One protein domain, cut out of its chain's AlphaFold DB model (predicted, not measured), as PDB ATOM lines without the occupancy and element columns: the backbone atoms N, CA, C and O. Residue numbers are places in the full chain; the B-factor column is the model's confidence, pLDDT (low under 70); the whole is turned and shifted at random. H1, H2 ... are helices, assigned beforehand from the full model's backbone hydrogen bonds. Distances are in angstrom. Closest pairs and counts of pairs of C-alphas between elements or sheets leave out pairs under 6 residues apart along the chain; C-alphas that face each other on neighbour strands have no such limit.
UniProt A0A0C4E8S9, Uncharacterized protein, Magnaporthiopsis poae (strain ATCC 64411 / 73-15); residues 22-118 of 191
ATOM      1  N   SER A  22      26.040   5.935 -31.167       49.91
ATOM      2  CA  SER A  22      26.684   4.753 -30.629       49.91
ATOM      3  C   SER A  22      27.630   4.247 -31.706       49.91
ATOM      4  O   SER A  22      27.198   3.896 -32.803       49.91
ATOM      5  N   ALA A  23      28.915   4.298 -31.401       61.91
ATOM      6  CA  ALA A  23      30.000   3.864 -32.248       61.91
ATOM      7  C   ALA A  23      30.170   2.352 -32.034       61.91
ATOM      8  O   ALA A  23      31.034   1.926 -31.274       61.91
ATOM      9  N   ALA A  24      29.311   1.517 -32.624       85.50
ATOM     10  CA  ALA A  24      29.344   0.065 -32.444       85.50
ATOM     11  C   ALA A  24      29.698  -0.638 -33.756       85.50
ATOM     12  O   ALA A  24      28.946  -0.584 -34.721       85.50
ATOM     13  N   LEU A  25      30.814  -1.360 -33.790       94.62
ATOM     14  CA  LEU A  25      31.224  -2.093 -34.985       94.62
ATOM     15  C   LEU A  25      30.355  -3.329 -35.175       94.62
ATOM     16  O   LEU A  25      30.052  -4.024 -34.205       94.62
ATOM     17  N   GLN A  26      29.988  -3.612 -36.426       95.56
ATOM     18  CA  GLN A  26      29.174  -4.777 -36.749       95.56
ATOM     19  C   GLN A  26      29.810  -6.078 -36.256       95.56
ATOM     20  O   GLN A  26      31.008  -6.308 -36.449       95.56
ATOM     21  N   VAL A  27      28.992  -6.921 -35.630       95.94
ATOM     22  CA  VAL A  27      29.368  -8.194 -35.010       95.94
ATOM     23  C   VAL A  27      28.143  -9.107 -34.973       95.94
ATOM     24  O   VAL A  27      27.027  -8.623 -34.823       95.94
ATOM     25  N   ALA A  28      28.322 -10.425 -35.104       96.06
ATOM     26  CA  ALA A  28      27.167 -11.316 -35.129       96.06
ATOM     27  C   ALA A  28      26.553 -11.444 -33.720       96.06
ATOM     28  O   ALA A  28      27.291 -11.508 -32.725       96.06
ATOM     29  N   PRO A  29      25.219 -11.559 -33.594       94.69
ATOM     30  CA  PRO A  29      24.583 -11.611 -32.291       94.69
ATOM     31  C   PRO A  29      25.049 -12.828 -31.484       94.69
ATOM     32  O   PRO A  29      25.131 -13.955 -31.980       94.69
ATOM     33  N   GLY A  30      25.357 -12.606 -30.211       93.50
ATOM     34  CA  GLY A  30      25.897 -13.599 -29.285       93.50
ATOM     35  C   GLY A  30      27.377 -13.926 -29.498       93.50
ATOM     36  O   GLY A  30      27.865 -14.872 -28.879       93.50
ATOM     37  N   SER A  31      28.083 -13.185 -30.358       96.00
ATOM     38  CA  SER A  31      29.503 -13.404 -30.621       96.00
ATOM     39  C   SER A  31      30.365 -13.188 -29.370       96.00
ATOM     40  O   SER A  31      30.129 -12.244 -28.608       96.00
ATOM     41  N   PRO A  32      31.439 -13.981 -29.180       95.81
ATOM     42  CA  PRO A  32      32.455 -13.689 -28.168       95.81
ATOM     43  C   PRO A  32      33.167 -12.342 -28.402       95.81
ATOM     44  O   PRO A  32      33.690 -11.752 -27.456       95.81
ATOM     45  N   CYS A  33      33.151 -11.821 -29.634       96.56
ATOM     46  CA  CYS A  33      33.749 -10.537 -30.000       96.56
ATOM     47  C   CYS A  33      32.880  -9.328 -29.641       96.56
ATOM     48  O   CYS A  33      33.354  -8.195 -29.727       96.56
ATOM     49  N   ALA A  34      31.641  -9.536 -29.181       93.81
ATOM     50  CA  ALA A  34      30.724  -8.452 -28.834       93.81
ATOM     51  C   ALA A  34      31.337  -7.458 -27.832       93.81
ATOM     52  O   ALA A  34      31.152  -6.255 -27.967       93.81
ATOM     53  N   SER A  35      32.140  -7.934 -26.875       91.06
ATOM     54  CA  SER A  35      32.796  -7.069 -25.883       91.06
ATOM     55  C   SER A  35      33.857  -6.115 -26.455       91.06
ATOM     56  O   SER A  35      34.129  -5.091 -25.829       91.06
ATOM     57  N   ALA A  36      34.430  -6.436 -27.620       93.12
ATOM     58  CA  ALA A  36      35.385  -5.591 -28.336       93.12
ATOM     59  C   ALA A  36      34.698  -4.692 -29.381       93.12
ATOM     60  O   ALA A  36      35.190  -3.609 -29.691       93.12
ATOM     61  N   CYS A  37      33.560  -5.127 -29.929       94.56
ATOM     62  CA  CYS A  37      32.877  -4.441 -31.028       94.56
ATOM     63  C   CYS A  37      31.753  -3.495 -30.569       94.56
ATOM     64  O   CYS A  37      31.602  -2.403 -31.125       94.56
ATOM     65  N   LEU A  38      30.987  -3.869 -29.540       91.50
ATOM     66  CA  LEU A  38      29.853  -3.089 -29.036       91.50
ATOM     67  C   LEU A  38      30.296  -1.978 -28.080       91.50
ATOM     68  O   LEU A  38      31.317  -2.080 -27.398       91.50
ATOM     69  N   ASP A  39      29.513  -0.904 -28.015       82.50
ATOM     70  CA  ASP A  39      29.631   0.074 -26.933       82.50
ATOM     71  C   ASP A  39      29.016  -0.479 -25.645       82.50
ATOM     72  O   ASP A  39      27.932  -1.059 -25.632       82.50
ATOM     73  N   ARG A  40      29.730  -0.325 -24.528       66.25
ATOM     74  CA  ARG A  40      29.435  -1.021 -23.264       66.25
ATOM     75  C   ARG A  40      28.336  -0.380 -22.402       66.25
ATOM     76  O   ARG A  40      28.359  -0.584 -21.190       66.25
ATOM     77  N   SER A  41      27.408   0.402 -22.950       55.31
ATOM     78  CA  SER A  41      26.455   1.127 -22.097       55.31
ATOM     79  C   SER A  41      25.299   0.273 -21.565       55.31
ATOM     80  O   SER A  41      24.930   0.475 -20.413       55.31
ATOM     81  N   ASP A  42      24.758  -0.682 -22.331       55.78
ATOM     82  CA  ASP A  42      23.504  -1.390 -21.969       55.78
ATOM     83  C   ASP A  42      22.970  -2.381 -23.031       55.78
ATOM     84  O   ASP A  42      21.923  -2.993 -22.818       55.78
ATOM     85  N   GLY A  43      23.653  -2.570 -24.166       61.22
ATOM     86  CA  GLY A  43      23.144  -3.394 -25.269       61.22
ATOM     87  C   GLY A  43      23.129  -4.898 -24.971       61.22
ATOM     88  O   GLY A  43      24.099  -5.453 -24.447       61.22
ATOM     89  N   ASP A  44      22.045  -5.581 -25.351       77.75
ATOM     90  CA  ASP A  44      22.013  -7.044 -25.406       77.75
ATOM     91  C   ASP A  44      22.925  -7.504 -26.547       77.75
ATOM     92  O   ASP A  44      22.642  -7.262 -27.716       77.75
ATOM     93  N   ALA A  45      24.016  -8.205 -26.226       83.56
ATOM     94  CA  ALA A  45      24.933  -8.746 -27.228       83.56
ATOM     95  C   ALA A  45      24.256  -9.723 -28.207       83.56
ATOM     96  O   ALA A  45      24.865 -10.102 -29.203       83.56
ATOM     97  N   ARG A  46      23.033 -10.179 -27.912       85.94
ATOM     98  CA  ARG A  46      22.208 -11.023 -28.782       85.94
ATOM     99  C   ARG A  46      21.205 -10.244 -29.628       85.94
ATOM    100  O   ARG A  46      20.580 -10.870 -30.482       85.94
ATOM    101  N   ASP A  47      21.042  -8.941 -29.414       84.38
ATOM    102  CA  ASP A  47      20.227  -8.101 -30.289       84.38
ATOM    103  C   ASP A  47      21.002  -7.831 -31.593       84.38
ATOM    104  O   ASP A  47      22.071  -7.218 -31.546       84.38
ATOM    105  N   PRO A  48      20.495  -8.263 -32.763       82.56
ATOM    106  CA  PRO A  48      21.128  -7.979 -34.055       82.56
ATOM    107  C   PRO A  48      21.224  -6.481 -34.378       82.56
ATOM    108  O   PRO A  48      22.028  -6.088 -35.215       82.56
ATOM    109  N   ASN A  49      20.437  -5.630 -33.714       84.25
ATOM    110  CA  ASN A  49      20.463  -4.180 -33.919       84.25
ATOM    111  C   ASN A  49      21.401  -3.454 -32.944       84.25
ATOM    112  O   ASN A  49      21.487  -2.227 -32.982       84.25
ATOM    113  N   ALA A  50      22.102  -4.186 -32.069       83.88
ATOM    114  CA  ALA A  50      23.027  -3.597 -31.102       83.88
ATOM    115  C   ALA A  50      24.313  -3.048 -31.747       83.88
ATOM    116  O   ALA A  50      25.041  -2.295 -31.097       83.88
ATOM    117  N   SER A  51      24.603  -3.400 -33.006       89.12
ATOM    118  CA  SER A  51      25.769  -2.914 -33.748       89.12
ATOM    119  C   SER A  51      25.413  -2.224 -35.061       89.12
ATOM    120  O   SER A  51      24.515  -2.636 -35.791       89.12
ATOM    121  N   SER A  52      26.160  -1.168 -35.388       91.06
ATOM    122  CA  SER A  52      26.057  -0.458 -36.660       91.06
ATOM    123  C   SER A  52      27.331   0.336 -36.933       91.06
ATOM    124  O   SER A  52      27.596   1.350 -36.287       91.06
ATOM    125  N   THR A  53      28.121  -0.113 -37.908       93.19
ATOM    126  CA  THR A  53      29.361   0.575 -38.277       93.19
ATOM    127  C   THR A  53      29.046   1.874 -39.002       93.19
ATOM    128  O   THR A  53      28.361   1.897 -40.025       93.19
ATOM    129  N   SER A  54      29.610   2.961 -38.498       92.12
ATOM    130  CA  SER A  54      29.437   4.307 -39.017       92.12
ATOM    131  C   SER A  54      30.785   4.950 -39.338       92.12
ATOM    132  O   SER A  54      31.853   4.473 -38.954       92.12
ATOM    133  N   VAL A  55      30.765   6.110 -39.996       91.75
ATOM    134  CA  VAL A  55      32.004   6.873 -40.224       91.75
ATOM    135  C   VAL A  55      32.635   7.351 -38.909       91.75
ATOM    136  O   VAL A  55      33.850   7.539 -38.832       91.75
ATOM    137  N   SER A  56      31.835   7.495 -37.848       90.38
ATOM    138  CA  SER A  56      32.341   7.880 -36.532       90.38
ATOM    139  C   SER A  56      33.181   6.793 -35.859       90.38
ATOM    140  O   SER A  56      33.909   7.137 -34.934       90.38
ATOM    141  N   ASP A  57      33.170   5.555 -36.373       91.62
ATOM    142  CA  ASP A  57      33.951   4.400 -35.901       91.62
ATOM    143  C   ASP A  57      35.325   4.255 -36.569       91.62
ATOM    144  O   ASP A  57      36.174   3.495 -36.107       91.62
ATOM    145  N   ILE A  58      35.576   4.992 -37.654       92.25
ATOM    146  CA  ILE A  58      36.756   4.787 -38.500       92.25
ATOM    147  C   ILE A  58      37.816   5.866 -38.254       92.25
ATOM    148  O   ILE A  58      37.522   7.066 -38.233       92.25
ATOM    149  N   VAL A  59      39.067   5.438 -38.085       91.19
ATOM    150  CA  VAL A  59      40.274   6.270 -38.239       91.19
ATOM    151  C   VAL A  59      40.958   5.923 -39.560       91.19
ATOM    152  O   VAL A  59      40.811   4.804 -40.045       91.19
ATOM    153  N   CYS A  60      41.690   6.874 -40.138       90.81
ATOM    154  CA  CYS A  60      42.359   6.677 -41.428       90.81
ATOM    155  C   CYS A  60      43.872   6.865 -41.382       90.81
ATOM    156  O   CYS A  60      44.544   6.445 -42.318       90.81
ATOM    157  N   ASP A  61      44.408   7.492 -40.332       88.00
ATOM    158  CA  ASP A  61      45.851   7.574 -40.147       88.00
ATOM    159  C   ASP A  61      46.326   6.303 -39.420       88.00
ATOM    160  O   ASP A  61      45.779   5.928 -38.384       88.00
ATOM    161  N   ASP A  62      47.359   5.640 -39.947       88.06
ATOM    162  CA  ASP A  62      47.826   4.343 -39.427       88.06
ATOM    163  C   ASP A  62      48.193   4.390 -37.934       88.06
ATOM    164  O   ASP A  62      47.946   3.445 -37.184       88.06
ATOM    165  N   GLN A  63      48.743   5.520 -37.476       91.19
ATOM    166  CA  GLN A  63      49.094   5.718 -36.068       91.19
ATOM    167  C   GLN A  63      47.860   5.724 -35.158       91.19
ATOM    168  O   GLN A  63      47.943   5.300 -34.000       91.19
ATOM    169  N   ASP A  64      46.701   6.141 -35.663       92.06
ATOM    170  CA  ASP A  64      45.485   6.269 -34.867       92.06
ATOM    171  C   ASP A  64      44.900   4.911 -34.476       92.06
ATOM    172  O   ASP A  64      44.284   4.817 -33.411       92.06
ATOM    173  N   PHE A  65      45.155   3.849 -35.258       91.38
ATOM    174  CA  PHE A  65      44.777   2.464 -34.922       91.38
ATOM    175  C   PHE A  65      45.466   1.929 -33.661       91.38
ATOM    176  O   PHE A  65      45.073   0.892 -33.133       91.38
ATOM    177  N   THR A  66      46.493   2.628 -33.171       94.31
ATOM    178  CA  THR A  66      47.235   2.250 -31.959       94.31
ATOM    179  C   THR A  66      47.243   3.326 -30.876       94.31
ATOM    180  O   THR A  66      47.620   3.037 -29.744       94.31
ATOM    181  N   SER A  67      46.827   4.554 -31.197       93.44
ATOM    182  CA  SER A  67      46.951   5.710 -30.298       93.44
ATOM    183  C   SER A  67      45.623   6.367 -29.920       93.44
ATOM    184  O   SER A  67      45.570   7.098 -28.931       93.44
ATOM    185  N   THR A  68      44.537   6.099 -30.651       93.44
ATOM    186  CA  THR A  68      43.209   6.655 -30.352       93.44
ATOM    187  C   THR A  68      42.267   5.577 -29.835       93.44
ATOM    188  O   THR A  68      42.341   4.431 -30.265       93.44
ATOM    189  N   VAL A  69      41.323   5.947 -28.962       92.31
ATOM    190  CA  VAL A  69      40.298   5.019 -28.436       92.31
ATOM    191  C   VAL A  69      39.518   4.347 -29.571       92.31
ATOM    192  O   VAL A  69      39.321   3.137 -29.564       92.31
ATOM    193  N   LYS A  70      39.126   5.133 -30.579       90.88
ATOM    194  CA  LYS A  70      38.397   4.661 -31.759       90.88
ATOM    195  C   LYS A  70      39.207   3.661 -32.583       90.88
ATOM    196  O   LYS A  70      38.710   2.594 -32.927       90.88
ATOM    197  N   GLY A  71      40.458   4.001 -32.885       94.19
ATOM    198  CA  GLY A  71      41.334   3.130 -33.656       94.19
ATOM    199  C   GLY A  71      41.682   1.838 -32.919       94.19
ATOM    200  O   GLY A  71      41.653   0.777 -33.538       94.19
ATOM    201  N   LEU A  72      41.915   1.908 -31.601       95.12
ATOM    202  CA  LEU A  72      42.123   0.725 -30.760       95.12
ATOM    203  C   LEU A  72      40.901  -0.196 -30.800       95.12
ATOM    204  O   LEU A  72      41.048  -1.385 -31.060       95.12
ATOM    205  N   LYS A  73      39.695   0.364 -30.642       95.00
ATOM    206  CA  LYS A  73      38.442  -0.394 -30.717       95.00
ATOM    207  C   LYS A  73      38.268  -1.085 -32.071       95.00
ATOM    208  O   LYS A  73      37.959  -2.275 -32.122       95.00
ATOM    209  N   PHE A  74      38.495  -0.362 -33.171       96.19
ATOM    210  CA  PHE A  74      38.437  -0.939 -34.516       96.19
ATOM    211  C   PHE A  74      39.409  -2.104 -34.682       96.19
ATOM    212  O   PHE A  74      39.028  -3.173 -35.169       96.19
ATOM    213  N   LYS A  75      40.652  -1.911 -34.238       96.69
ATOM    214  CA  LYS A  75      41.689  -2.936 -34.282       96.69
ATOM    215  C   LYS A  75      41.292  -4.170 -33.463       96.69
ATOM    216  O   LYS A  75      41.241  -5.262 -34.014       96.69
ATOM    217  N   GLU A  76      40.940  -3.999 -32.192       96.75
ATOM    218  CA  GLU A  76      40.575  -5.098 -31.285       96.75
ATOM    219  C   GLU A  76      39.356  -5.887 -31.786       96.75
ATOM    220  O   GLU A  76      39.370  -7.120 -31.808       96.75
ATOM    221  N   CYS A  77      38.312  -5.188 -32.244       97.50
ATOM    222  CA  CYS A  77      37.130  -5.821 -32.816       97.50
ATOM    223  C   CYS A  77      37.482  -6.639 -34.066       97.50
ATOM    224  O   CYS A  77      37.152  -7.823 -34.146       97.50
ATOM    225  N   THR A  78      38.180  -6.044 -35.039       97.88
ATOM    226  CA  THR A  78      38.496  -6.732 -36.301       97.88
ATOM    227  C   THR A  78      39.475  -7.893 -36.122       97.88
ATOM    228  O   THR A  78      39.290  -8.926 -36.767       97.88
ATOM    229  N   GLU A  79      40.448  -7.789 -35.211       98.06
ATOM    230  CA  GLU A  79      41.333  -8.901 -34.833       98.06
ATOM    231  C   GLU A  79      40.541 -10.061 -34.208       98.06
ATOM    232  O   GLU A  79      40.733 -11.222 -34.584       98.06
ATOM    233  N   CYS A  80      39.588  -9.763 -33.316       98.44
ATOM    234  CA  CYS A  80      38.715 -10.789 -32.754       98.44
ATOM    235  C   CYS A  80      37.879 -11.472 -33.847       98.44
ATOM    236  O   CYS A  80      37.923 -12.700 -33.983       98.44
ATOM    237  N   LEU A  81      37.169 -10.688 -34.670       98.56
ATOM    238  CA  LEU A  81      36.278 -11.202 -35.716       98.56
ATOM    239  C   LEU A  81      37.023 -12.066 -36.746       98.56
ATOM    240  O   LEU A  81      36.512 -13.109 -37.151       98.56
ATOM    241  N   GLN A  82      38.247 -11.681 -37.130       98.25
ATOM    242  CA  GLN A  82      39.094 -12.446 -38.055       98.25
ATOM    243  C   GLN A  82      39.355 -13.879 -37.553       98.25
ATOM    244  O   GLN A  82      39.391 -14.837 -38.333       98.25
ATOM    245  N   SER A  83      39.557 -14.030 -36.244       97.44
ATOM    246  CA  SER A  83      39.858 -15.318 -35.613       97.44
ATOM    247  C   SER A  83      38.607 -16.130 -35.258       97.44
ATOM    248  O   SER A  83      38.680 -17.357 -35.150       97.44
ATOM    249  N   SER A  84      37.455 -15.471 -35.131       97.88
ATOM    250  CA  SER A  84      36.198 -16.089 -34.724       97.88
ATOM    251  C   SER A  84      35.633 -17.045 -35.783       97.88
ATOM    252  O   SER A  84      35.910 -16.968 -36.985       97.88
ATOM    253  N   ARG A  85      34.836 -18.007 -35.317       97.69
ATOM    254  CA  ARG A  85      34.032 -18.928 -36.139       97.69
ATOM    255  C   ARG A  85      32.549 -18.849 -35.782       97.69
ATOM    256  O   ARG A  85      31.786 -19.735 -36.153       97.69
ATOM    257  N   HIS A  86      32.156 -17.824 -35.027       98.25
ATOM    258  CA  HIS A  86      30.787 -17.659 -34.563       98.25
ATOM    259  C   HIS A  86      29.840 -17.377 -35.730       98.25
ATOM    260  O   HIS A  86      30.152 -16.598 -36.635       98.25
ATOM    261  N   VAL A  87      28.680 -18.026 -35.677       97.38
ATOM    262  CA  VAL A  87      27.587 -17.899 -36.639       97.38
ATOM    263  C   VAL A  87      26.285 -17.843 -35.855       97.38
ATOM    264  O   VAL A  87      26.071 -18.648 -34.946       97.38
ATOM    265  N   ASN A  88      25.405 -16.920 -36.224       95.31
ATOM    266  CA  ASN A  88      24.053 -16.823 -35.697       95.31
ATOM    267  C   ASN A  88      23.083 -16.521 -36.845       95.31
ATOM    268  O   ASN A  88      23.120 -15.447 -37.439       95.31
ATOM    269  N   GLY A  89      22.232 -17.489 -37.189       93.31
ATOM    270  CA  GLY A  89      21.331 -17.366 -38.334       93.31
ATOM    271  C   GLY A  89      22.100 -17.147 -39.641       93.31
ATOM    272  O   GLY A  89      22.930 -17.971 -40.023       93.31
ATOM    273  N   SER A  90      21.808 -16.044 -40.331       91.19
ATOM    274  CA  SER A  90      22.484 -15.624 -41.567       91.19
ATOM    275  C   SER A  90      23.744 -14.785 -41.337       91.19
ATOM    276  O   SER A  90      24.394 -14.380 -42.302       91.19
ATOM    277  N   GLU A  91      24.085 -14.493 -40.084       94.19
ATOM    278  CA  GLU A  91      25.220 -13.655 -39.723       94.19
ATOM    279  C   GLU A  91      26.404 -14.495 -39.256       94.19
ATOM    280  O   GLU A  91      26.253 -15.492 -38.549       94.19
ATOM    281  N   ALA A  92      27.606 -14.073 -39.635       96.06
ATOM    282  CA  ALA A  92      28.846 -14.708 -39.222       96.06
ATOM    283  C   ALA A  92      29.896 -13.643 -38.933       96.06
ATOM    284  O   ALA A  92      30.029 -12.681 -39.694       96.06
ATOM    285  N   ASP A  93      30.703 -13.857 -37.894       98.00
ATOM    286  CA  ASP A  93      31.774 -12.921 -37.534       98.00
ATOM    287  C   ASP A  93      32.766 -12.709 -38.684       98.00
ATOM    288  O   ASP A  93      33.250 -11.601 -38.889       98.00
ATOM    289  N   LEU A  94      33.010 -13.741 -39.499       97.69
ATOM    290  CA  LEU A  94      33.856 -13.621 -40.687       97.69
ATOM    291  C   LEU A  94      33.282 -12.634 -41.718       97.69
ATOM    292  O   LEU A  94      34.035 -11.892 -42.347       97.69
ATOM    293  N   TYR A  95      31.960 -12.614 -41.909       96.88
ATOM    294  CA  TYR A  95      31.330 -11.664 -42.827       96.88
ATOM    295  C   TYR A  95      31.353 -10.250 -42.256       96.88
ATOM    296  O   TYR A  95      31.645  -9.310 -42.995       96.88
ATOM    297  N   TRP A  96      31.159 -10.098 -40.946       97.50
ATOM    298  CA  TRP A  96      31.272  -8.800 -40.290       97.50
ATOM    299  C   TRP A  96      32.703  -8.258 -40.244       97.50
ATOM    300  O   TRP A  96      32.907  -7.063 -40.441       97.50
ATOM    301  N   TYR A  97      33.712  -9.124 -40.118       98.31
ATOM    302  CA  TYR A  97      35.117  -8.759 -40.307       98.31
ATOM    303  C   TYR A  97      35.348  -8.121 -41.684       98.31
ATOM    304  O   TYR A  97      35.870  -7.008 -41.784       98.31
ATOM    305  N   LEU A  98      34.916  -8.800 -42.752       97.19
ATOM    306  CA  LEU A  98      35.059  -8.300 -44.121       97.19
ATOM    307  C   LEU A  98      34.269  -7.006 -44.339       97.19
ATOM    308  O   LEU A  98      34.771  -6.085 -44.985       97.19
ATOM    309  N   TYR A  99      33.063  -6.918 -43.780       97.44
ATOM    310  CA  TYR A  99      32.231  -5.724 -43.839       97.44
ATOM    311  C   TYR A  99      32.909  -4.518 -43.173       97.44
ATOM    312  O   TYR A  99      33.022  -3.470 -43.805       97.44
ATOM    313  N   ASN A 100      33.426  -4.666 -41.949       97.69
ATOM    314  CA  ASN A 100      34.087  -3.583 -41.216       97.69
ATOM    315  C   ASN A 100      35.336  -3.071 -41.950       97.69
ATOM    316  O   ASN A 100      35.517  -1.860 -42.093       97.69
ATOM    317  N   LEU A 101      36.159  -3.973 -42.495       97.25
ATOM    318  CA  LEU A 101      37.311  -3.588 -43.320       97.25
ATOM    319  C   LEU A 101      36.897  -2.883 -44.610       97.25
ATOM    320  O   LEU A 101      37.490  -1.875 -44.996       97.25
ATOM    321  N   ARG A 102      35.863  -3.394 -45.279       96.88
ATOM    322  CA  ARG A 102      35.311  -2.779 -46.486       96.88
ATOM    323  C   ARG A 102      34.768  -1.380 -46.196       96.88
ATOM    324  O   ARG A 102      34.985  -0.475 -47.002       96.88
ATOM    325  N   TYR A 103      34.090  -1.189 -45.068       96.12
ATOM    326  CA  TYR A 103      33.591   0.113 -44.637       96.12
ATOM    327  C   TYR A 103      34.754   1.089 -44.415       96.12
ATOM    328  O   TYR A 103      34.776   2.163 -45.014       96.12
ATOM    329  N   ALA A 104      35.777   0.676 -43.657       94.88
ATOM    330  CA  ALA A 104      36.974   1.480 -43.415       94.88
ATOM    331  C   ALA A 104      37.693   1.872 -44.717       94.88
ATOM    332  O   ALA A 104      38.026   3.040 -44.917       94.88
ATOM    333  N   ALA A 105      37.861   0.928 -45.649       94.06
ATOM    334  CA  ALA A 105      38.462   1.196 -46.952       94.06
ATOM    335  C   ALA A 105      37.673   2.252 -47.744       94.06
ATOM    336  O   ALA A 105      38.268   3.147 -48.342       94.06
ATOM    337  N   ASN A 106      36.338   2.201 -47.728       94.88
ATOM    338  CA  ASN A 106      35.521   3.203 -48.413       94.88
ATOM    339  C   ASN A 106      35.602   4.585 -47.771       94.88
ATOM    340  O   ASN A 106      35.732   5.582 -48.487       94.88
ATOM    341  N   VAL A 107      35.588   4.648 -46.442       93.19
ATOM    342  CA  VAL A 107      35.729   5.902 -45.703       93.19
ATOM    343  C   VAL A 107      37.096   6.531 -45.978       93.19
ATOM    344  O   VAL A 107      37.172   7.692 -46.370       93.19
ATOM    345  N   CYS A 108      38.177   5.765 -45.856       92.12
ATOM    346  CA  CYS A 108      39.530   6.314 -45.915       92.12
ATOM    347  C   CYS A 108      40.057   6.528 -47.336       92.12
ATOM    348  O   CYS A 108      40.721   7.532 -47.593       92.12
ATOM    349  N   ILE A 109      39.746   5.619 -48.268       91.94
ATOM    350  CA  ILE A 109      40.222   5.708 -49.653       91.94
ATOM    351  C   ILE A 109      39.263   6.533 -50.496       91.94
ATOM    352  O   ILE A 109      39.709   7.331 -51.315       91.94
ATOM    353  N   PHE A 110      37.950   6.342 -50.332       92.50
ATOM    354  CA  PHE A 110      36.936   6.921 -51.215       92.50
ATOM    355  C   PHE A 110      36.164   8.100 -50.622       92.50
ATOM    356  O   PHE A 110      35.391   8.714 -51.360       92.50
ATOM    357  N   ASN A 111      36.378   8.430 -49.341       91.50
ATOM    358  CA  ASN A 111      35.546   9.368 -48.580       91.50
ATOM    359  C   ASN A 111      34.052   9.092 -48.782       91.50
ATOM    360  O   ASN A 111      33.272   9.968 -49.160       91.50
ATOM    361  N   TYR A 112      33.684   7.824 -48.618       92.62
ATOM    362  CA  TYR A 112      32.322   7.356 -48.789       92.62
ATOM    363  C   TYR A 112      31.912   6.460 -47.607       92.62
ATOM    364  O   TYR A 112      32.599   5.470 -47.354       92.62
ATOM    365  N   PRO A 113      30.797   6.762 -46.918       91.06
ATOM    366  CA  PRO A 113      29.988   7.978 -47.039       91.06
ATOM    367  C   PRO A 113      30.808   9.231 -46.680       91.06
ATOM    368  O   PRO A 113      31.801   9.143 -45.960       91.06
ATOM    369  N   ALA A 114      30.435  10.394 -47.218       81.50
ATOM    370  CA  ALA A 114      31.221  11.616 -47.049       81.50
ATOM    371  C   ALA A 114      31.217  12.078 -45.584       81.50
ATOM    372  O   ALA A 114      30.195  12.562 -45.100       81.50
ATOM    373  N   ALA A 115      32.344  11.940 -44.881       67.69
ATOM    374  CA  ALA A 115      32.430  12.353 -43.474       67.69
ATOM    375  C   ALA A 115      33.854  12.550 -42.917       67.69
ATOM    376  O   ALA A 115      33.993  13.073 -41.814       67.69
ATOM    377  N   VAL A 116      34.916  12.216 -43.662       64.75
ATOM    378  CA  VAL A 116      36.309  12.467 -43.246       64.75
ATOM    379  C   VAL A 116      37.077  13.226 -44.325       64.75
ATOM    380  O   VAL A 116      36.768  13.145 -45.512       64.75
ATOM    381  N   GLN A 117      38.103  13.987 -43.936       62.62
ATOM    382  CA  GLN A 117      39.037  14.537 -44.919       62.62
ATOM    383  C   GLN A 117      39.777  13.373 -45.583       62.62
ATOM    384  O   GLN A 117      40.484  12.617 -44.920       62.62
ATOM    385  N   ASN A 118      39.577  13.226 -46.889       65.56
ATOM    386  CA  ASN A 118      40.144  12.145 -47.680       65.56
ATOM    387  C   ASN A 118      41.677  12.213 -47.686       65.56
ATOM    388  O   ASN A 118      42.250  13.132 -48.274       65.56
TER     389      ASN A 118
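This is residues 22 to 118 of the 191 residues of an uncharacterized protein of Magnaporthiopsis poae (strain ATCC 64411 / 73-15) (UniProt A0A0C4E8S9). Two long helices, H3 and H4, form a hairpin opening at an angle, with short H1 packed on H3, short H2 at a corner before H3, and long unnamed stretches, residues 22 to 33 and 38 to 63. The printed 97 residues have four named helices, H1 to H4, and no named strand: all helix, though only 41 residues are in named elements. The whole is compact, radius of gyration of the C-alphas 12.7 A, spanning 36 by 24 by 22 A.

H1 is residues 34 to 37, beginning at C-alpha (30.724, -8.452, -28.834). H2 is 64 to 67, H3 69 to 83, 21.6 A, and H4 93 to 110, 24.6 A, ending at (36.936, 6.921, -51.215).

H3, the hub, touches H1, closest C-alphas Ala 36 and Cys 77, 4.8 A. H2 touches H3 only at the corner, Phe 65 to Gly 71, 3.7 A. Hairpin H3 and H4 touch through residues 78 to 82 and 93 to 101, closest C-alphas Leu 81 and Asp 93, 5.2 A, at a steep tilt of 42 degrees, opposite ways. Every O i to N i+4 pair in H3 and H4 is within hydrogen-bond range; H1 and H2 are too short for one.

The farthest C-alphas, Gly 89 and Gln 117, are 37.1 A apart. The printed part has no cut; H1 to H2 is a long link. pLDDT is under 70 at residues 22 to 23, 40 to 43 and 115 to 118.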